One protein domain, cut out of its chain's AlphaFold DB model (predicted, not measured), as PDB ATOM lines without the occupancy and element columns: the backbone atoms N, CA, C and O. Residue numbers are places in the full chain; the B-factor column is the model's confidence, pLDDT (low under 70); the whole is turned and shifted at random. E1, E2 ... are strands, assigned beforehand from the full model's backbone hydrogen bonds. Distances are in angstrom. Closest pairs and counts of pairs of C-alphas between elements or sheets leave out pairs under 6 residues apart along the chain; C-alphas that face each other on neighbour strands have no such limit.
ATOM      1  N   GLY A  72     -12.561 -26.185  -6.218       84.31
ATOM      2  CA  GLY A  72     -12.164 -26.329  -7.619       84.31
ATOM      3  C   GLY A  72     -10.699 -25.934  -7.825       84.31
ATOM      4  O   GLY A  72     -10.083 -25.309  -6.966       84.31
ATOM      5  N   ILE A  73     -10.125 -26.326  -8.958       90.38
ATOM      6  CA  ILE A  73      -8.781 -25.908  -9.353       90.38
ATOM      7  C   ILE A  73      -8.879 -24.753 -10.336       90.38
ATOM      8  O   ILE A  73      -9.695 -24.783 -11.260       90.38
ATOM      9  N   THR A  74      -8.002 -23.770 -10.168       90.94
ATOM     10  CA  THR A  74      -7.836 -22.667 -11.113       90.94
ATOM     11  C   THR A  74      -6.360 -22.456 -11.410       90.94
ATOM     12  O   THR A  74      -5.571 -22.155 -10.520       90.94
ATOM     13  N   LEU A  75      -5.990 -22.579 -12.678       91.50
ATOM     14  CA  LEU A  75      -4.615 -22.443 -13.136       91.50
ATOM     15  C   LEU A  75      -4.508 -21.253 -14.075       91.50
ATOM     16  O   LEU A  75      -5.273 -21.138 -15.033       91.50
ATOM     17  N   VAL A  76      -3.533 -20.388 -13.819       92.31
ATOM     18  CA  VAL A  76      -3.114 -19.365 -14.778       92.31
ATOM     19  C   VAL A  76      -1.924 -19.923 -15.539       92.31
ATOM     20  O   VAL A  76      -0.817 -19.983 -15.010       92.31
ATOM     21  N   ILE A  77      -2.163 -20.349 -16.770       90.19
ATOM     22  CA  ILE A  77      -1.154 -20.875 -17.678       90.19
ATOM     23  C   ILE A  77      -0.586 -19.716 -18.500       90.19
ATOM     24  O   ILE A  77      -1.285 -19.083 -19.292       90.19
ATOM     25  N   LYS A  78       0.704 -19.457 -18.312       89.38
ATOM     26  CA  LYS A  78       1.515 -18.541 -19.110       89.38
ATOM     27  C   LYS A  78       2.421 -19.385 -19.989       89.38
ATOM     28  O   LYS A  78       3.118 -20.249 -19.477       89.38
ATOM     29  N   GLY A  79       2.449 -19.152 -21.287       81.56
ATOM     30  CA  GLY A  79       3.291 -19.936 -22.182       81.56
ATOM     31  C   GLY A  79       3.427 -19.271 -23.534       81.56
ATOM     32  O   GLY A  79       2.888 -18.186 -23.754       81.56
ATOM     33  N   ASP A  80       4.162 -19.935 -24.415       75.62
ATOM     34  CA  ASP A  80       4.206 -19.583 -25.829       75.62
ATOM     35  C   ASP A  80       2.789 -19.635 -26.433       75.62
ATOM     36  O   ASP A  80       1.998 -20.519 -26.099       75.62
ATOM     37  N   ASN A  81       2.480 -18.707 -27.339       72.06
ATOM     38  CA  ASN A  81       1.186 -18.613 -28.016       72.06
ATOM     39  C   ASN A  81       0.889 -19.841 -28.893       72.06
ATOM     40  O   ASN A  81      -0.259 -20.056 -29.278       72.06
ATOM     41  N   GLU A  82       1.906 -20.643 -29.221       78.44
ATOM     42  CA  GLU A  82       1.727 -21.902 -29.948       78.44
ATOM     43  C   GLU A  82       1.149 -23.035 -29.083       78.44
ATOM     44  O   GLU A  82       0.626 -24.007 -29.633       78.44
ATOM     45  N   LEU A  83       1.250 -22.948 -27.751       81.88
ATOM     46  CA  LEU A  83       0.845 -24.017 -26.839       81.88
ATOM     47  C   LEU A  83      -0.581 -23.821 -26.327       81.88
ATOM     48  O   LEU A  83      -0.944 -22.772 -25.798       81.88
ATOM     49  N   VAL A  84      -1.369 -24.888 -26.402       86.56
ATOM     50  CA  VAL A  84      -2.686 -24.985 -25.774       86.56
ATOM     51  C   VAL A  84      -2.597 -25.946 -24.601       86.56
ATOM     52  O   VAL A  84      -2.135 -27.077 -24.754       86.56
ATOM     53  N   ALA A  85      -3.061 -25.506 -23.434       88.44
ATOM     54  CA  ALA A  85      -3.200 -26.362 -22.269       88.44
ATOM     55  C   ALA A  85      -4.622 -26.926 -22.144       88.44
ATOM     56  O   ALA A  85      -5.633 -26.256 -22.384       88.44
ATOM     57  N   GLY A  86      -4.684 -28.172 -21.706       89.75
ATOM     58  CA  GLY A  86      -5.859 -28.833 -21.181       89.75
ATOM     59  C   GLY A  86      -5.538 -29.484 -19.841       89.75
ATOM     60  O   GLY A  86      -4.387 -29.517 -19.398       89.75
ATOM     61  N   ALA A  87      -6.573 -29.980 -19.180       90.19
ATOM     62  CA  ALA A  87      -6.416 -30.829 -18.018       90.19
ATOM     63  C   ALA A  87      -7.442 -31.950 -18.031       90.19
ATOM     64  O   ALA A  87      -8.573 -31.763 -18.480       90.19
ATOM     65  N   SER A  88      -7.071 -33.080 -17.448       87.50
ATOM     66  CA  SER A  88      -7.979 -34.190 -17.188       87.50
ATOM     67  C   SER A  88      -8.084 -34.429 -15.688       87.50
ATOM     68  O   SER A  88      -7.116 -34.255 -14.948       87.50
ATOM     69  N   ALA A  89      -9.267 -34.814 -15.223       86.88
ATOM     70  CA  ALA A  89      -9.478 -35.229 -13.842       86.88
ATOM     71  C   ALA A  89     -10.511 -36.352 -13.782       86.88
ATOM     72  O   ALA A  89     -11.335 -36.515 -14.680       86.88
ATOM     73  N   ILE A  90     -10.462 -37.129 -12.708       87.88
ATOM     74  CA  ILE A  90     -11.336 -38.272 -12.480       87.88
ATOM     75  C   ILE A  90     -12.488 -37.815 -11.597       87.88
ATOM     76  O   ILE A  90     -12.278 -37.200 -10.546       87.88
ATOM     77  N   TYR A  91     -13.708 -38.150 -12.006       87.25
ATOM     78  CA  TYR A  91     -14.897 -37.909 -11.203       87.25
ATOM     79  C   TYR A  91     -15.683 -39.190 -10.994       87.25
ATOM     80  O   TYR A  91     -15.820 -39.997 -11.910       87.25
ATOM     81  N   GLN A  92     -16.262 -39.323  -9.806       90.06
ATOM     82  CA  GLN A  92     -17.140 -40.425  -9.442       90.06
ATOM     83  C   GLN A  92     -18.528 -39.909  -9.082       90.06
ATOM     84  O   GLN A  92     -18.680 -38.841  -8.481       90.06
ATOM     85  N   ALA A  93     -19.554 -40.651  -9.489       87.12
ATOM     86  CA  ALA A  93     -20.929 -40.366  -9.110       87.12
ATOM     87  C   ALA A  93     -21.090 -40.466  -7.587       87.12
ATOM     88  O   ALA A  93     -20.555 -41.380  -6.967       87.12
ATOM     89  N   THR A  94     -21.854 -39.564  -6.969       87.69
ATOM     90  CA  THR A  94     -22.130 -39.660  -5.524       87.69
ATOM     91  C   THR A  94     -23.507 -40.228  -5.212       87.69
ATOM     92  O   THR A  94     -23.768 -40.608  -4.072       87.69
ATOM     93  N   LYS A  95     -24.423 -40.257  -6.188       85.94
ATOM     94  CA  LYS A  95     -25.769 -40.799  -5.982       85.94
ATOM     95  C   LYS A  95     -25.796 -42.307  -6.197       85.94
ATOM     96  O   LYS A  95     -25.378 -42.804  -7.238       85.94
ATOM     97  N   ASN A  96     -26.383 -43.018  -5.239       84.88
ATOM     98  CA  ASN A  96     -26.591 -44.459  -5.317       84.88
ATOM     99  C   ASN A  96     -27.915 -44.782  -6.035       84.88
ATOM    100  O   ASN A  96     -28.923 -45.088  -5.401       84.88
ATOM    101  N   THR A  97     -27.928 -44.662  -7.365       85.62
ATOM    102  CA  THR A  97     -29.063 -45.043  -8.225       85.62
ATOM    103  C   THR A  97     -28.591 -45.966  -9.345       85.62
ATOM    104  O   THR A  97     -27.413 -45.984  -9.688       85.62
ATOM    105  N   PHE A  98     -29.507 -46.726  -9.955       83.56
ATOM    106  CA  PHE A  98     -29.158 -47.655 -11.037       83.56
ATOM    107  C   PHE A  98     -28.428 -46.974 -12.213       83.56
ATOM    108  O   PHE A  98     -27.497 -47.550 -12.760       83.56
ATOM    109  N   ALA A  99     -28.791 -45.735 -12.557       84.94
ATOM    110  CA  ALA A  99     -28.156 -44.980 -13.644       84.94
ATOM    111  C   ALA A  99     -26.743 -44.455 -13.306       84.94
ATOM    112  O   ALA A  99     -25.971 -44.116 -14.206       84.94
ATOM    113  N   CYS A 100     -26.403 -44.378 -12.017       85.00
ATOM    114  CA  CYS A 100     -25.178 -43.756 -11.510       85.00
ATOM    115  C   CYS A 100     -24.166 -44.766 -10.953       85.00
ATOM    116  O   CYS A 100     -23.074 -44.377 -10.534       85.00
ATOM    117  N   MET A 101     -24.507 -46.053 -10.985       82.88
ATOM    118  CA  MET A 101     -23.665 -47.158 -10.543       82.88
ATOM    119  C   MET A 101     -23.337 -48.071 -11.733       82.88
ATOM    120  O   MET A 101     -24.114 -48.195 -12.676       82.88
ATOM    121  N   THR A 102     -22.186 -48.724 -11.684       81.25
ATOM    122  CA  THR A 102     -21.724 -49.754 -12.623       81.25
ATOM    123  C   THR A 102     -21.433 -51.032 -11.838       81.25
ATOM    124  O   THR A 102     -21.241 -50.995 -10.622       81.25
ATOM    125  N   VAL A 103     -21.461 -52.178 -12.514       74.44
ATOM    126  CA  VAL A 103     -21.061 -53.460 -11.933       74.44
ATOM    127  C   VAL A 103     -19.645 -53.750 -12.424       74.44
ATOM    128  O   VAL A 103     -19.450 -53.936 -13.623       74.44
ATOM    129  N   SER A 104     -18.665 -53.761 -11.516       64.62
ATOM    130  CA  SER A 104     -17.324 -54.272 -11.834       64.62
ATOM    131  C   SER A 104     -17.311 -55.787 -11.627       64.62
ATOM    132  O   SER A 104     -17.911 -56.295 -10.680       64.62
ATOM    133  N   LEU A 105     -16.659 -56.496 -12.548       58.75
ATOM    134  CA  LEU A 105     -16.477 -57.949 -12.537       58.75
ATOM    135  C   LEU A 105     -15.080 -58.357 -12.038       58.75
ATOM    136  O   LEU A 105     -14.772 -59.547 -12.042       58.75
ATOM    137  N   ASP A 106     -14.252 -57.399 -11.607       57.47
ATOM    138  CA  ASP A 106     -12.802 -57.590 -11.468       57.47
ATOM    139  C   ASP A 106     -12.390 -58.593 -10.370       57.47
ATOM    140  O   ASP A 106     -11.244 -59.031 -10.351       57.47
ATOM    141  N   GLU A 107     -13.309 -59.036  -9.502       48.12
ATOM    142  CA  GLU A 107     -12.998 -59.967  -8.400       48.12
ATOM    143  C   GLU A 107     -14.058 -61.066  -8.175       48.12
ATOM    144  O   GLU A 107     -14.218 -61.581  -7.070       48.12
ATOM    145  N   GLY A 108     -14.839 -61.436  -9.197       53.41
ATOM    146  CA  GLY A 108     -15.825 -62.525  -9.067       53.41
ATOM    147  C   GLY A 108     -17.033 -62.200  -8.172       53.41
ATOM    148  O   GLY A 108     -17.832 -63.084  -7.863       53.41
ATOM    149  N   SER A 109     -17.206 -60.931  -7.790       54.97
ATOM    150  CA  SER A 109     -18.409 -60.419  -7.135       54.97
ATOM    151  C   SER A 109     -19.050 -59.327  -7.994       54.97
ATOM    152  O   SER A 109     -18.355 -58.478  -8.544       54.97
ATOM    153  N   MET A 110     -20.382 -59.331  -8.116       64.25
ATOM    154  CA  MET A 110     -21.128 -58.237  -8.755       64.25
ATOM    155  C   MET A 110     -21.255 -57.052  -7.790       64.25
ATOM    156  O   MET A 110     -22.350 -56.714  -7.330       64.25
ATOM    157  N   ALA A 111     -20.128 -56.441  -7.432       71.88
ATOM    158  CA  ALA A 111     -20.122 -55.269  -6.572       71.88
ATOM    159  C   ALA A 111     -20.579 -54.036  -7.366       71.88
ATOM    160  O   ALA A 111     -20.040 -53.715  -8.428       71.88
ATOM    161  N   LYS A 112     -21.582 -53.324  -6.837       76.25
ATOM    162  CA  LYS A 112     -21.990 -52.022  -7.379       76.25
ATOM    163  C   LYS A 112     -20.925 -50.989  -7.026       76.25
ATOM    164  O   LYS A 112     -20.704 -50.719  -5.850       76.25
ATOM    165  N   GLN A 113     -20.327 -50.385  -8.041       82.12
ATOM    166  CA  GLN A 113     -19.355 -49.305  -7.917       82.12
ATOM    167  C   GLN A 113     -19.937 -48.003  -8.476       82.12
ATOM    168  O   GLN A 113     -20.726 -48.048  -9.424       82.12
ATOM    169  N   PRO A 114     -19.579 -46.833  -7.928       86.31
ATOM    170  CA  PRO A 114     -19.941 -45.562  -8.536       86.31
ATOM    171  C   PRO A 114     -19.425 -45.458  -9.969       86.31
ATOM    172  O   PRO A 114     -18.304 -45.869 -10.275       86.31
ATOM    173  N   LYS A 115     -20.226 -44.877 -10.861       86.56
ATOM    174  CA  LYS A 115     -19.779 -44.596 -12.224       86.56
ATOM    175  C   LYS A 115     -18.656 -43.565 -12.215       86.56
ATOM    176  O   LYS A 115     -18.772 -42.529 -11.560       86.56
ATOM    177  N   THR A 116     -17.606 -43.846 -12.980       86.88
ATOM    178  CA  THR A 116     -16.449 -42.963 -13.154       86.88
ATOM    179  C   THR A 116     -16.494 -42.300 -14.526       86.88
ATOM    180  O   THR A 116     -16.866 -42.936 -15.514       86.88
ATOM    181  N   VAL A 117     -16.124 -41.024 -14.592       85.31
ATOM    182  CA  VAL A 117     -15.983 -40.261 -15.840       85.31
ATOM    183  C   VAL A 117     -14.659 -39.498 -15.858       85.31
ATOM    184  O   VAL A 117     -14.128 -39.136 -14.806       85.31
ATOM    185  N   TYR A 118     -14.156 -39.242 -17.068       88.00
ATOM    186  CA  TYR A 118     -12.842 -38.643 -17.330       88.00
ATOM    187  C   TYR A 118     -12.985 -37.403 -18.229       88.00
ATOM    188  O   TYR A 118     -12.624 -37.448 -19.404       88.00
ATOM    189  N   PRO A 119     -13.613 -36.319 -17.744       86.81
ATOM    190  CA  PRO A 119     -13.752 -35.095 -18.521       86.81
ATOM    191  C   PRO A 119     -12.398 -34.425 -18.780       86.81
ATOM    192  O   PRO A 119     -11.504 -34.436 -17.930       86.81
ATOM    193  N   GLU A 120     -12.312 -33.762 -19.930       89.00
ATOM    194  CA  GLU A 120     -11.219 -32.860 -20.277       89.00
ATOM    195  C   GLU A 120     -11.678 -31.403 -20.190       89.00
ATOM    196  O   GLU A 120     -12.755 -31.031 -20.665       89.00
ATOM    197  N   PHE A 121     -10.831 -30.562 -19.608       89.94
ATOM    198  CA  PHE A 121     -11.041 -29.131 -19.448       89.94
ATOM    199  C   PHE A 121     -10.047 -28.389 -20.322       89.94
ATOM    200  O   PHE A 121      -8.854 -28.679 -20.298       89.94
ATOM    201  N   LYS A 122     -10.533 -27.420 -21.094       88.88
ATOM    202  CA  LYS A 122      -9.696 -26.617 -21.987       88.88
ATOM    203  C   LYS A 122      -9.412 -25.261 -21.363       88.88
ATOM    204  O   LYS A 122     -10.283 -24.663 -20.734       88.88
ATOM    205  N   GLN A 123      -8.199 -24.776 -21.572       88.12
ATOM    206  CA  GLN A 123      -7.823 -23.411 -21.239       88.12
ATOM    207  C   GLN A 123      -8.626 -22.397 -22.074       88.12
ATOM    208  O   GLN A 123      -8.903 -22.613 -23.253       88.12
ATOM    209  N   GLN A 124      -8.957 -21.261 -21.464       85.69
ATOM    210  CA  GLN A 124      -9.560 -20.090 -22.092       85.69
ATOM    211  C   GLN A 124      -8.750 -18.851 -21.701       85.69
ATOM    212  O   GLN A 124      -8.692 -18.494 -20.527       85.69
ATOM    213  N   ASN A 125      -8.121 -18.184 -22.674       83.44
ATOM    214  CA  ASN A 125      -7.363 -16.941 -22.462       83.44
ATOM    215  C   ASN A 125      -6.338 -17.019 -21.312       83.44
ATOM    216  O   ASN A 125      -6.323 -16.159 -20.434       83.44
ATOM    217  N   GLY A 126      -5.512 -18.067 -21.258       83.88
ATOM    218  CA  GLY A 126      -4.566 -18.225 -20.145       83.88
ATOM    219  C   GLY A 126      -5.135 -18.986 -18.945       83.88
ATOM    220  O   GLY A 126      -4.375 -19.603 -18.211       83.88
ATOM    221  N   LEU A 127      -6.452 -19.002 -18.748       89.69
ATOM    222  CA  LEU A 127      -7.091 -19.559 -17.557       89.69
ATOM    223  C   LEU A 127      -7.603 -20.980 -17.799       89.69
ATOM    224  O   LEU A 127      -8.316 -21.230 -18.766       89.69
ATOM    225  N   LEU A 128      -7.310 -21.908 -16.893       90.94
ATOM    226  CA  LEU A 128      -7.864 -23.260 -16.903       90.94
ATOM    227  C   LEU A 128      -8.566 -23.532 -15.575       90.94
ATOM    228  O   LEU A 128      -7.991 -23.322 -14.510       90.94
ATOM    229  N   THR A 129      -9.814 -23.999 -15.634       91.56
ATOM    230  CA  THR A 129     -10.613 -24.302 -14.440       91.56
ATOM    231  C   THR A 129     -11.083 -25.750 -14.451       91.56
ATOM    232  O   THR A 129     -11.669 -26.202 -15.431       91.56
ATOM    233  N   ILE A 130     -10.863 -26.456 -13.341       91.75
ATOM    234  CA  ILE A 130     -11.364 -27.816 -13.104       91.75
ATOM    235  C   ILE A 130     -12.305 -27.740 -11.898       91.75
ATOM    236  O   ILE A 130     -11.843 -27.462 -10.789       91.75
ATOM    237  N   PRO A 131     -13.616 -27.950 -12.058       90.69
ATOM    238  CA  PRO A 131     -14.545 -27.824 -10.945       90.69
ATOM    239  C   PRO A 131     -14.334 -28.932  -9.895       90.69
ATOM    240  O   PRO A 131     -13.809 -30.000 -10.182       90.69
ATOM    241  N   ALA A 132     -14.749 -28.704  -8.648       87.31
ATOM    242  CA  ALA A 132     -14.728 -29.764  -7.627       87.31
ATOM    243  C   ALA A 132     -15.846 -30.802  -7.842       87.31
ATOM    244  O   ALA A 132     -15.759 -31.950  -7.405       87.31
ATOM    245  N   SER A 133     -16.919 -30.400  -8.524       87.62
ATOM    246  CA  SER A 133     -18.061 -31.249  -8.849       87.62
ATOM    247  C   SER A 133     -18.705 -30.813 -10.159       87.62
ATOM    248  O   SER A 133     -18.588 -29.660 -10.568       87.62
ATOM    249  N   MET A 134     -19.391 -31.737 -10.822       84.69
ATOM    250  CA  MET A 134     -20.177 -31.442 -12.015       84.69
ATOM    251  C   MET A 134     -21.655 -31.580 -11.690       84.69
ATOM    252  O   MET A 134     -22.101 -32.612 -11.178       84.69
ATOM    253  N   ASN A 135     -22.417 -30.537 -12.015       80.62
ATOM    254  CA  ASN A 135     -23.860 -30.565 -11.858       80.62
ATOM    255  C   ASN A 135     -24.466 -31.480 -12.929       80.62
ATOM    256  O   ASN A 135     -24.505 -31.140 -14.110       80.62
ATOM    257  N   SER A 136     -24.891 -32.666 -12.510       85.56
ATOM    258  CA  SER A 136     -25.533 -33.665 -13.358       85.56
ATOM    259  C   SER A 136     -26.538 -34.471 -12.542       85.56
ATOM    260  O   SER A 136     -26.565 -34.396 -11.309       85.56
ATOM    261  N   GLU A 137     -27.323 -35.310 -13.217       87.44
ATOM    262  CA  GLU A 137     -28.250 -36.234 -12.561       87.44
ATOM    263  C   GLU A 137     -27.560 -37.091 -11.485       87.44
ATOM    264  O   GLU A 137     -28.125 -37.282 -10.408       87.44
ATOM    265  N   CYS A 138     -26.312 -37.512 -11.721       85.31
ATOM    266  CA  CYS A 138     -25.534 -38.363 -10.819       85.31
ATOM    267  C   CYS A 138     -24.682 -37.621  -9.780       85.31
ATOM    268  O   CYS A 138     -24.067 -38.285  -8.944       85.31
ATOM    269  N   ALA A 139     -24.661 -36.281  -9.814       87.38
ATOM    270  CA  ALA A 139     -23.846 -35.426  -8.944       87.38
ATOM    271  C   ALA A 139     -22.386 -35.911  -8.847       87.38
ATOM    272  O   ALA A 139     -21.953 -36.461  -7.840       87.38
ATOM    273  N   TYR A 140     -21.621 -35.753  -9.925       86.06
ATOM    274  CA  TYR A 140     -20.233 -36.217  -9.960       86.06
ATOM    275  C   TYR A 140     -19.329 -35.342  -9.084       86.06
ATOM    276  O   TYR A 140     -19.325 -34.119  -9.238       86.06
ATOM    277  N   LYS A 141     -18.514 -35.960  -8.223       88.56
ATOM    278  CA  LYS A 141     -17.448 -35.293  -7.460       88.56
ATOM    279  C   LYS A 141     -16.075 -35.723  -7.950       88.56
ATOM    280  O   LYS A 141     -15.876 -36.884  -8.306       88.56
ATOM    281  N   ARG A 142     -15.140 -34.778  -7.969       88.06
ATOM    282  CA  ARG A 142     -13.754 -35.028  -8.353       88.06
ATOM    283  C   ARG A 142     -13.063 -35.872  -7.275       88.06
ATOM    284  O   ARG A 142     -13.238 -35.599  -6.090       88.06
ATOM    285  N   VAL A 143     -12.296 -36.886  -7.675       86.88
ATOM    286  CA  VAL A 143     -11.617 -37.821  -6.748       86.88
ATOM    287  C   VAL A 143     -10.090 -37.740  -6.785       86.88
ATOM    288  O   VAL A 143      -9.426 -38.322  -5.934       86.88
ATOM    289  N   ASN A 144      -9.528 -36.995  -7.735       85.62
ATOM    290  CA  ASN A 144      -8.112 -36.630  -7.780       85.62
ATOM    291  C   ASN A 144      -7.954 -35.156  -8.186       85.62
ATOM    292  O   ASN A 144      -8.919 -34.512  -8.581       85.62
ATOM    293  N   GLU A 145      -6.752 -34.591  -8.109       83.75
ATOM    294  CA  GLU A 145      -6.539 -33.222  -8.605       83.75
ATOM    295  C   GLU A 145      -6.466 -33.173 -10.137       83.75
ATOM    296  O   GLU A 145      -6.927 -32.210 -10.747       83.75
ATOM    297  N   GLY A 146      -5.966 -34.246 -10.755       86.19
ATOM    298  CA  GLY A 146      -5.876 -34.393 -12.203       86.19
ATOM    299  C   GLY A 146      -4.458 -34.236 -12.744       86.19
ATOM    300  O   GLY A 146      -3.475 -34.277 -12.003       86.19
ATOM    301  N   SER A 147      -4.365 -34.073 -14.058       88.50
ATOM    302  CA  SER A 147      -3.115 -33.860 -14.784       88.50
ATOM    303  C   SER A 147      -3.296 -32.807 -15.871       88.50
ATOM    304  O   SER A 147      -4.383 -32.654 -16.427       88.50
ATOM    305  N   LEU A 148      -2.221 -32.078 -16.162       89.69
ATOM    306  CA  LEU A 148      -2.145 -31.147 -17.278       89.69
ATOM    307  C   LEU A 148      -1.676 -31.867 -18.537       89.69
ATOM    308  O   LEU A 148      -0.749 -32.679 -18.516       89.69
ATOM    309  N   ASN A 149      -2.287 -31.492 -19.649       88.00
ATOM    310  CA  ASN A 149      -1.874 -31.888 -20.978       88.00
ATOM    311  C   ASN A 149      -1.632 -30.642 -21.827       88.00
ATOM    312  O   ASN A 149      -2.392 -29.683 -21.774       88.00
ATOM    313  N   PHE A 150      -0.577 -30.656 -22.626       87.25
ATOM    314  CA  PHE A 150      -0.222 -29.567 -23.529       87.25
ATOM    315  C   PHE A 150      -0.215 -30.084 -24.954       87.25
ATOM    316  O   PHE A 150       0.118 -31.242 -25.176       87.25
ATOM    317  N   SER A 151      -0.574 -29.254 -25.922       83.44
ATOM    318  CA  SER A 151      -0.489 -29.588 -27.342       83.44
ATOM    319  C   SER A 151      -0.213 -28.339 -28.173       83.44
ATOM    320  O   SER A 151      -0.411 -27.218 -27.709       83.44
ATOM    321  N   ILE A 152       0.251 -28.527 -29.411       81.44
ATOM    322  CA  ILE A 152       0.283 -27.457 -30.416       81.44
ATOM    323  C   ILE A 152      -0.822 -27.758 -31.433       81.44
ATOM    324  O   ILE A 152      -0.789 -28.829 -32.050       81.44
ATOM    325  N   PRO A 153      -1.796 -26.852 -31.638       78.31
ATOM    326  CA  PRO A 153      -2.839 -27.029 -32.640       78.31
ATOM    327  C   PRO A 153      -2.259 -27.359 -34.021       78.31
ATOM    328  O   PRO A 153      -1.334 -26.703 -34.496       78.31
ATOM    329  N   GLY A 154      -2.798 -28.395 -34.668       72.44
ATOM    330  CA  GLY A 154      -2.354 -28.832 -35.997       72.44
ATOM    331  C   GLY A 154      -1.039 -29.625 -36.033       72.44
ATOM    332  O   GLY A 154      -0.574 -29.940 -37.126       72.44
ATOM    333  N   LYS A 155      -0.437 -29.966 -34.882       69.81
ATOM    334  CA  LYS A 155       0.741 -30.855 -34.777       69.81
ATOM    335  C   LYS A 155       0.386 -32.163 -34.050       69.81
ATOM    336  O   LYS A 155      -0.743 -32.320 -33.587       69.81
ATOM    337  N   ALA A 156       1.318 -33.124 -34.020       57.84
ATOM    338  CA  ALA A 156       1.046 -34.463 -33.492       57.84
ATOM    339  C   ALA A 156       0.740 -34.457 -31.983       57.84
ATOM    340  O   ALA A 156       1.084 -33.521 -31.257       57.84
ATOM    341  N   GLU A 157       0.069 -35.524 -31.544       62.75
ATOM    342  CA  GLU A 157      -0.410 -35.736 -30.177       62.75
ATOM    343  C   GLU A 157       0.733 -35.666 -29.154       62.75
ATOM    344  O   GLU A 157       1.886 -35.986 -29.441       62.75
ATOM    345  N   ALA A 158       0.428 -35.198 -27.948       62.75
ATOM    346  CA  ALA A 158       1.431 -34.920 -26.932       62.75
ATOM    347  C   ALA A 158       1.494 -36.014 -25.865       62.75
ATOM    348  O   ALA A 158       0.466 -36.538 -25.435       62.75
ATOM    349  N   TYR A 159       2.704 -36.302 -25.392       66.00
ATOM    350  CA  TYR A 159       2.947 -37.170 -24.247       66.00
ATOM    351  C   TYR A 159       3.183 -36.297 -23.015       66.00
ATOM    352  O   TYR A 159       4.222 -35.652 -22.883       66.00
ATOM    353  N   ASN A 160       2.199 -36.229 -22.122       69.81
ATOM    354  CA  ASN A 160       2.231 -35.314 -20.986       69.81
ATOM    355  C   ASN A 160       2.215 -36.089 -19.672       69.81
ATOM    356  O   ASN A 160       1.362 -36.949 -19.463       69.81
ATOM    357  N   THR A 161       3.140 -35.751 -18.778       68.38
ATOM    358  CA  THR A 161       3.247 -36.349 -17.436       68.38
ATOM    359  C   THR A 161       3.232 -35.267 -16.363       68.38
ATOM    360  O   THR A 161       4.020 -35.299 -15.427       68.38
ATOM    361  N   VAL A 162       2.364 -34.263 -16.527       86.19
ATOM    362  CA  VAL A 162       2.308 -33.137 -15.593       86.19
ATOM    363  C   VAL A 162       1.203 -33.353 -14.573       86.19
ATOM    364  O   VAL A 162       0.022 -33.235 -14.900       86.19
ATOM    365  N   SER A 163       1.580 -33.684 -13.340       87.56
ATOM    366  CA  SER A 163       0.625 -33.976 -12.267       87.56
ATOM    367  C   SER A 163       0.216 -32.710 -11.521       87.56
ATOM    368  O   SER A 163       1.025 -31.806 -11.304       87.56
ATOM    369  N   LEU A 164      -1.045 -32.652 -11.095       87.94
ATOM    370  CA  LEU A 164      -1.522 -31.640 -10.156       87.94
ATOM    371  C   LEU A 164      -1.466 -32.217  -8.740       87.94
ATOM    372  O   LEU A 164      -2.027 -33.280  -8.478       87.94
ATOM    373  N   LEU A 165      -0.796 -31.522  -7.824       86.19
ATOM    374  CA  LEU A 165      -0.576 -31.987  -6.454       86.19
ATOM    375  C   LEU A 165      -1.124 -30.967  -5.461       86.19
ATOM    376  O   LEU A 165      -0.795 -29.786  -5.526       86.19
ATOM    377  N   ARG A 166      -1.953 -31.405  -4.512       76.81
ATOM    378  CA  ARG A 166      -2.435 -30.551  -3.418       76.81
ATOM    379  C   ARG A 166      -1.498 -30.678  -2.214       76.81
ATOM    380  O   ARG A 166      -1.061 -31.783  -1.911       76.81
ATOM    381  N   ASN A 167      -1.275 -29.569  -1.498       64.81
ATOM    382  CA  ASN A 167      -0.505 -29.457  -0.239       64.81
ATOM    383  C   ASN A 167       1.007 -29.180  -0.354       64.81
ATOM    384  O   ASN A 167       1.801 -29.786   0.362       64.81
ATOM    385  N   GLY A 168       1.421 -28.211  -1.173       58.97
ATOM    386  CA  GLY A 168       2.827 -27.775  -1.149       58.97
ATOM    387  C   GLY A 168       3.178 -26.519  -1.941       58.97
ATOM    388  O   GLY A 168       4.343 -26.135  -1.975       58.97
ATOM    389  N   GLY A 169       2.205 -25.875  -2.595       56.53
ATOM    390  CA  GLY A 169       2.468 -24.738  -3.473       56.53
ATOM    391  C   GLY A 169       2.584 -23.422  -2.711       56.53
ATOM    392  O   GLY A 169       1.702 -23.063  -1.931       56.53
ATOM    393  N   THR A 170       3.644 -22.665  -2.984       60.00
ATOM    394  CA  THR A 170       3.622 -21.214  -2.769       60.00
ATOM    395  C   THR A 170       2.801 -20.570  -3.891       60.00
ATOM    396  O   THR A 170       2.690 -21.134  -4.976       60.00
ATOM    397  N   ALA A 171       2.264 -19.363  -3.684       63.12
ATOM    398  CA  ALA A 171       1.579 -18.601  -4.742       63.12
ATOM    399  C   ALA A 171       2.515 -18.159  -5.897       63.12
ATOM    400  O   ALA A 171       2.123 -17.364  -6.753       63.12
ATOM    401  N   GLY A 172       3.767 -18.628  -5.893       75.19
ATOM    402  CA  GLY A 172       4.763 -18.347  -6.908       75.19
ATOM    403  C   GLY A 172       4.470 -19.042  -8.235       75.19
ATOM    404  O   GLY A 172       3.728 -20.020  -8.328       75.19
ATOM    405  N   GLU A 173       5.090 -18.507  -9.280       85.56
ATOM    406  CA  GLU A 173       5.063 -19.095 -10.613       85.56
ATOM    407  C   GLU A 173       5.883 -20.392 -10.642       85.56
ATOM    408  O   GLU A 173       7.052 -20.405 -10.260       85.56
ATOM    409  N   GLN A 174       5.264 -21.481 -11.104       90.00
ATOM    410  CA  GLN A 174       5.881 -22.802 -11.234       90.00
ATOM    411  C   GLN A 174       6.164 -23.108 -12.699       90.00
ATOM    412  O   GLN A 174       5.341 -22.810 -13.562       90.00
ATOM    413  N   GLN A 175       7.325 -23.690 -12.989       88.81
ATOM    414  CA  GLN A 175       7.753 -23.942 -14.363       88.81
ATOM    415  C   GLN A 175       7.437 -25.371 -14.802       88.81
ATOM    416  O   GLN A 175       7.678 -26.323 -14.064       88.81
ATOM    417  N   VAL A 176       6.934 -25.498 -16.027       89.50
ATOM    418  CA  VAL A 176       6.763 -26.764 -16.743       89.50
ATOM    419  C   VAL A 176       7.570 -26.671 -18.031       89.50
ATOM    420  O   VAL A 176       7.309 -25.801 -18.863       89.50
ATOM    421  N   SER A 177       8.543 -27.566 -18.198       87.44
ATOM    422  CA  SER A 177       9.349 -27.643 -19.418       87.44
ATOM    423  C   SER A 177       8.748 -28.661 -20.381       87.44
ATOM    424  O   SER A 177       8.501 -29.818 -20.028       87.44
ATOM    425  N   CYS A 178       8.547 -28.224 -21.617       86.75
ATOM    426  CA  CYS A 178       8.062 -29.016 -22.731       86.75
ATOM    427  C   CYS A 178       9.146 -29.086 -23.801       86.75
ATOM    428  O   CYS A 178       9.668 -28.057 -24.213       86.75
ATOM    429  N   LYS A 179       9.457 -30.286 -24.285       85.50
ATOM    430  CA  LYS A 179      10.441 -30.510 -25.349       85.50
ATOM    431  C   LYS A 179       9.763 -30.995 -26.611       85.50
ATOM    432  O   LYS A 179       8.880 -31.856 -26.550       85.50
ATOM    433  N   LYS A 180      10.213 -30.495 -27.762       83.50
ATOM    434  CA  LYS A 180       9.866 -31.098 -29.055       83.50
ATOM    435  C   LYS A 180      10.656 -32.390 -29.225       83.50
ATOM    436  O   LYS A 180      11.884 -32.385 -29.202       83.50
ATOM    437  N   ILE A 181       9.948 -33.497 -29.401       81.06
ATOM    438  CA  ILE A 181      10.545 -34.810 -29.640       81.06
ATOM    439  C   ILE A 181      10.020 -35.405 -30.942       81.06
ATOM    440  O   ILE A 181       8.954 -35.041 -31.434       81.06
ATOM    441  N   MET A 182      10.765 -36.358 -31.486       78.94
ATOM    442  CA  MET A 182      10.314 -37.185 -32.598       78.94
ATOM    443  C   MET A 182       9.920 -38.547 -32.038       78.94
ATOM    444  O   MET A 182      10.756 -39.240 -31.461       78.94
ATOM    445  N   SER A 183       8.645 -38.911 -32.149       68.94
ATOM    446  CA  SER A 183       8.116 -40.165 -31.601       68.94
ATOM    447  C   SER A 183       6.980 -40.710 -32.485       68.94
ATOM    448  O   SER A 183       6.699 -40.166 -33.553       68.94
ATOM    449  N   GLY A 184       6.407 -41.855 -32.115       64.75
ATOM    450  CA  GLY A 184       5.439 -42.620 -32.909       64.75
ATOM    451  C   GLY A 184       6.051 -43.842 -33.617       64.75
ATOM    452  O   GLY A 184       7.273 -43.996 -33.646       64.75
ATOM    453  N   PRO A 185       5.227 -44.724 -34.218       57.16
ATOM    454  CA  PRO A 185       5.661 -46.030 -34.739       57.16
ATOM    455  C   PRO A 185       6.720 -45.956 -35.850       57.16
ATOM    456  O   PRO A 185       7.402 -46.938 -36.124       57.16
ATOM    457  N   THR A 186       6.883 -44.792 -36.483       70.81
ATOM    458  CA  THR A 186       7.900 -44.535 -37.512       70.81
ATOM    459  C   THR A 186       9.026 -43.607 -37.043       70.81
ATOM    460  O   THR A 186       9.931 -43.327 -37.825       70.81
ATOM    461  N   GLY A 187       8.971 -43.086 -35.808       63.97
ATOM    462  CA  GLY A 187       9.923 -42.099 -35.277       63.97
ATOM    463  C   GLY A 187       9.924 -40.756 -36.018       63.97
ATOM    464  O   GLY A 187      10.882 -39.995 -35.914       63.97
ATOM    465  N   ARG A 188       8.887 -40.472 -36.818       69.81
ATOM    466  CA  ARG A 188       8.822 -39.307 -37.717       69.81
ATOM    467  C   ARG A 188       7.714 -38.311 -37.381       69.81
ATOM    468  O   ARG A 188       7.542 -37.354 -38.130       69.81
ATOM    469  N   GLN A 189       6.965 -38.503 -36.295       72.56
ATOM    470  CA  GLN A 189       5.923 -37.553 -35.914       72.56
ATOM    471  C   GLN A 189       6.457 -36.569 -34.862       72.56
ATOM    472  O   GLN A 189       6.988 -37.006 -33.837       72.56
ATOM    473  N   PRO A 190       6.354 -35.249 -35.111       72.75
ATOM    474  CA  PRO A 190       6.766 -34.239 -34.148       72.75
ATOM    475  C   PRO A 190       5.757 -34.195 -33.001       72.75
ATOM    476  O   PRO A 190       4.638 -33.721 -33.182       72.75
ATOM    477  N   MET A 191       6.162 -34.683 -31.833       79.88
ATOM    478  CA  MET A 191       5.364 -34.711 -30.608       79.88
ATOM    479  C   MET A 191       5.946 -33.740 -29.577       79.88
ATOM    480  O   MET A 191       7.084 -33.276 -29.691       79.88
ATOM    481  N   ILE A 192       5.159 -33.440 -28.549       83.06
ATOM    482  CA  ILE A 192       5.598 -32.628 -27.413       83.06
ATOM    483  C   ILE A 192       5.630 -33.517 -26.188       83.06
ATOM    484  O   ILE A 192       4.700 -34.289 -25.952       83.06
ATOM    485  N   MET A 193       6.705 -33.393 -25.422       84.25
ATOM    486  CA  MET A 193       6.889 -34.106 -24.176       84.25
ATOM    487  C   MET A 193       7.083 -33.110 -23.042       84.25
ATOM    488  O   MET A 193       8.098 -32.415 -23.002       84.25
ATOM    489  N   CYS A 194       6.102 -33.030 -22.147       85.62
ATOM    490  CA  CYS A 194       6.128 -32.123 -21.004       85.62
ATOM    491  C   CYS A 194       6.292 -32.903 -19.699       85.62
ATOM    492  O   CYS A 194       5.579 -33.885 -19.454       85.62
ATOM    493  N   PHE A 195       7.209 -32.424 -18.858       80.69
ATOM    494  CA  PHE A 195       7.488 -32.976 -17.537       80.69
ATOM    495  C   PHE A 195       7.403 -31.889 -16.477       80.69
ATOM    496  O   PHE A 195       7.778 -30.738 -16.708       80.69
ATOM    497  N   GLY A 196       6.958 -32.289 -15.294       81.88
ATOM    498  CA  GLY A 196       6.935 -31.444 -14.113       81.88
ATOM    499  C   GLY A 196       5.742 -31.770 -13.234       81.88
ATOM    500  O   GLY A 196       4.834 -32.482 -13.640       81.88
ATOM    501  N   ASP A 197       5.730 -31.190 -12.048       86.94
ATOM    502  CA  ASP A 197       4.598 -31.256 -11.138       86.94
ATOM    503  C   ASP A 197       4.158 -29.834 -10.806       86.94
ATOM    504  O   ASP A 197       4.983 -28.930 -10.652       86.94
ATOM    505  N   VAL A 198       2.848 -29.630 -10.697       88.56
ATOM    506  CA  VAL A 198       2.268 -28.343 -10.312       88.56
ATOM    507  C   VAL A 198       1.626 -28.489  -8.943       88.56
ATOM    508  O   VAL A 198       0.622 -29.180  -8.770       88.56
ATOM    509  N   ASN A 199       2.199 -27.797  -7.965       89.50
ATOM    510  CA  ASN A 199       1.695 -27.761  -6.606       89.50
ATOM    511  C   ASN A 199       0.623 -26.681  -6.466       89.50
ATOM    512  O   ASN A 199       0.870 -25.495  -6.672       89.50
ATOM    513  N   LEU A 200      -0.573 -27.090  -6.081       86.44
ATOM    514  CA  LEU A 200      -1.696 -26.210  -5.816       86.44
ATOM    515  C   LEU A 200      -1.547 -25.564  -4.434       86.44
ATOM    516  O   LEU A 200      -1.107 -26.209  -3.472       86.44
ATOM    517  N   ASP A 201      -1.956 -24.302  -4.332       84.50
ATOM    518  CA  ASP A 201      -2.117 -23.626  -3.049       84.50
ATOM    519  C   ASP A 201      -3.311 -24.199  -2.254       84.50
ATOM    520  O   ASP A 201      -4.058 -25.072  -2.715       84.50
ATOM    521  N   ALA A 202      -3.520 -23.689  -1.037       81.38
ATOM    522  CA  ALA A 202      -4.626 -24.113  -0.174       81.38
ATOM    523  C   ALA A 202      -6.020 -23.925  -0.814       81.38
ATOM    524  O   ALA A 202      -6.966 -24.617  -0.439       81.38
ATOM    525  N   ASN A 203      -6.140 -23.031  -1.799       83.12
ATOM    526  CA  ASN A 203      -7.372 -22.724  -2.517       83.12
ATOM    527  C   ASN A 203      -7.514 -23.487  -3.846       83.12
ATOM    528  O   ASN A 203      -8.470 -23.238  -4.578       83.12
ATOM    529  N   GLY A 204      -6.587 -24.392  -4.181       84.75
ATOM    530  CA  GLY A 204      -6.583 -25.085  -5.473       84.75
ATOM    531  C   GLY A 204      -6.059 -24.227  -6.630       84.75
ATOM    532  O   GLY A 204      -6.365 -24.512  -7.786       84.75
ATOM    533  N   LYS A 205      -5.305 -23.162  -6.355       87.81
ATOM    534  CA  LYS A 205      -4.794 -22.237  -7.371       87.81
ATOM    535  C   LYS A 205      -3.303 -22.434  -7.622       87.81
ATOM    536  O   LYS A 205      -2.550 -22.754  -6.705       87.81
ATOM    537  N   ALA A 206      -2.873 -22.198  -8.860       89.31
ATOM    538  CA  ALA A 206      -1.458 -22.088  -9.209       89.31
ATOM    539  C   ALA A 206      -1.245 -21.215 -10.456       89.31
ATOM    540  O   ALA A 206      -2.129 -21.078 -11.305       89.31
ATOM    541  N   ILE A 207      -0.046 -20.644 -10.576       91.00
ATOM    542  CA  ILE A 207       0.431 -19.992 -11.799       91.00
ATOM    543  C   ILE A 207       1.482 -20.909 -12.417       91.00
ATOM    544  O   ILE A 207       2.466 -21.246 -11.761       91.00
ATOM    545  N   VAL A 208       1.278 -21.300 -13.670       90.75
ATOM    546  CA  VAL A 208       2.148 -22.224 -14.398       90.75
ATOM    547  C   VAL A 208       2.774 -21.485 -15.568       90.75
ATOM    548  O   VAL A 208       2.057 -20.989 -16.433       90.75
ATOM    549  N   LYS A 209       4.101 -21.418 -15.614       91.00
ATOM    550  CA  LYS A 209       4.858 -20.954 -16.772       91.00
ATOM    551  C   LYS A 209       5.343 -22.153 -17.574       91.00
ATOM    552  O   LYS A 209       6.140 -22.947 -17.088       91.00
ATOM    553  N   VAL A 210       4.881 -22.255 -18.809       89.19
ATOM    554  CA  VAL A 210       5.257 -23.305 -19.745       89.19
ATOM    555  C   VAL A 210       6.386 -22.800 -20.626       89.19
ATOM    556  O   VAL A 210       6.273 -21.739 -21.244       89.19
ATOM    557  N   ILE A 211       7.478 -23.551 -20.668       88.19
ATOM    558  CA  ILE A 211       8.660 -23.246 -21.470       88.19
ATOM    559  C   ILE A 211       8.769 -24.320 -22.546       88.19
ATOM    560  O   ILE A 211       8.789 -25.507 -22.230       88.19
ATOM    561  N   LEU A 212       8.808 -23.899 -23.808       85.75
ATOM    562  CA  LEU A 212       9.042 -24.784 -24.942       85.75
ATOM    563  C   LEU A 212      10.530 -24.746 -25.301       85.75
ATOM    564  O   LEU A 212      11.040 -23.695 -25.689       85.75
ATOM    565  N   GLU A 213      11.198 -25.884 -25.139       82.50
ATOM    566  CA  GLU A 213      12.616 -26.125 -25.433       82.50
ATOM    567  C   GLU A 213      12.801 -26.851 -26.777       82.50
ATOM    568  O   GLU A 213      12.011 -27.781 -27.095       82.50
TER     569      GLU A 213
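What this domain is: This is residues 72 to 213 of the 213 residues of an uncharacterized protein of Elusimicrobia bacterium (UniProt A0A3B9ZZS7). One large sheet of nine strands folds back on itself like a flattened, incompletely closed barrel, with E6, E2, E9 and E10 in one leaf, E11, E13, E1 and E7 in the other, and the long E12 as the hinge. From it reaches an arm, where E2 runs on into E3 and E3 pairs with E8, and the small hairpin E4 and E5 makes a head at the far end. The printed part has 142 residues with no named helix and thirteen strands, E1 to E13 in order along the chain, class all strand. The large sheet is mixed, in the order E6, E2, E9, E10, E12, E11, E13, E1, E7; the two small sheets are antiparallel. The whole is only just loose, close to compact, with a radius of gyration of the C-alphas of 17.5 A and spans of 49 by 42 by 24 A.

How they stand to each other: The large sheet is a folded sheet, bent back into two leaves that face each other, strongly twisted and curled by 193 degrees from edge to edge. E12, residues 189 to 200, is parallel to E10, residues 159 to 166, with N 165 and O 198 2.9 A apart, and forms a hairpin with antiparallel E11, residues 173 to 183, with N 191 and O 181 at 2.8 A. E13, residues 205 to 212, is parallel to E11, with N 178 and O 211 at 2.8 A, and to E1, residues 73 to 78, with N 208 and O 76 at 2.8 A. E7, residues 127 to 130, is antiparallel to E1, with N 75 and O 128 at 2.8 A. In the other leaf, E9, residues 147 to 151, forms a hairpin with E10, with N 148 and O 162 at 2.8 A, and is antiparallel to E2, residues 84 to 88, with N 86 and O 149 at 2.7 A. E6, residues 120 to 122, is antiparallel to E2, with N 121 and O 87 at 2.8 A. The closest C-alphas of the edge strands E6 and E7 are those of Lys 122 and Leu 128, 6.4 A apart. E2 runs on at 38 degrees into E3, residues 91 to 93, antiparallel to E8, residues 140 to 142, with N 92 and O 141 at 2.9 A. The hairpin E4, residues 101 to 104, and E5, residues 111 to 114, has N 102 and O 113 at 2.8 A; the closest C-alphas of E3 and E5 are those of Ala 93 and Pro 114, 5.3 A apart.

Where its parts are: E1 begins at C-alpha 73 (-8.781, -25.908, -9.353), and E13 ends at C-alpha 212 (9.042, -24.784, -24.942). E12 spans 33.1 A, E11 29.9 A, and E10 and E13 22.5 A each.

The domain as a whole: The C-alphas farthest apart, those of Asn 81 and Gly 108, are 50.8 A apart. The printed part has no cut and no long link. Mean pLDDT of the printed part is 81.3; 24 residues are under 70, among them 104 to 110 and 155 to 161.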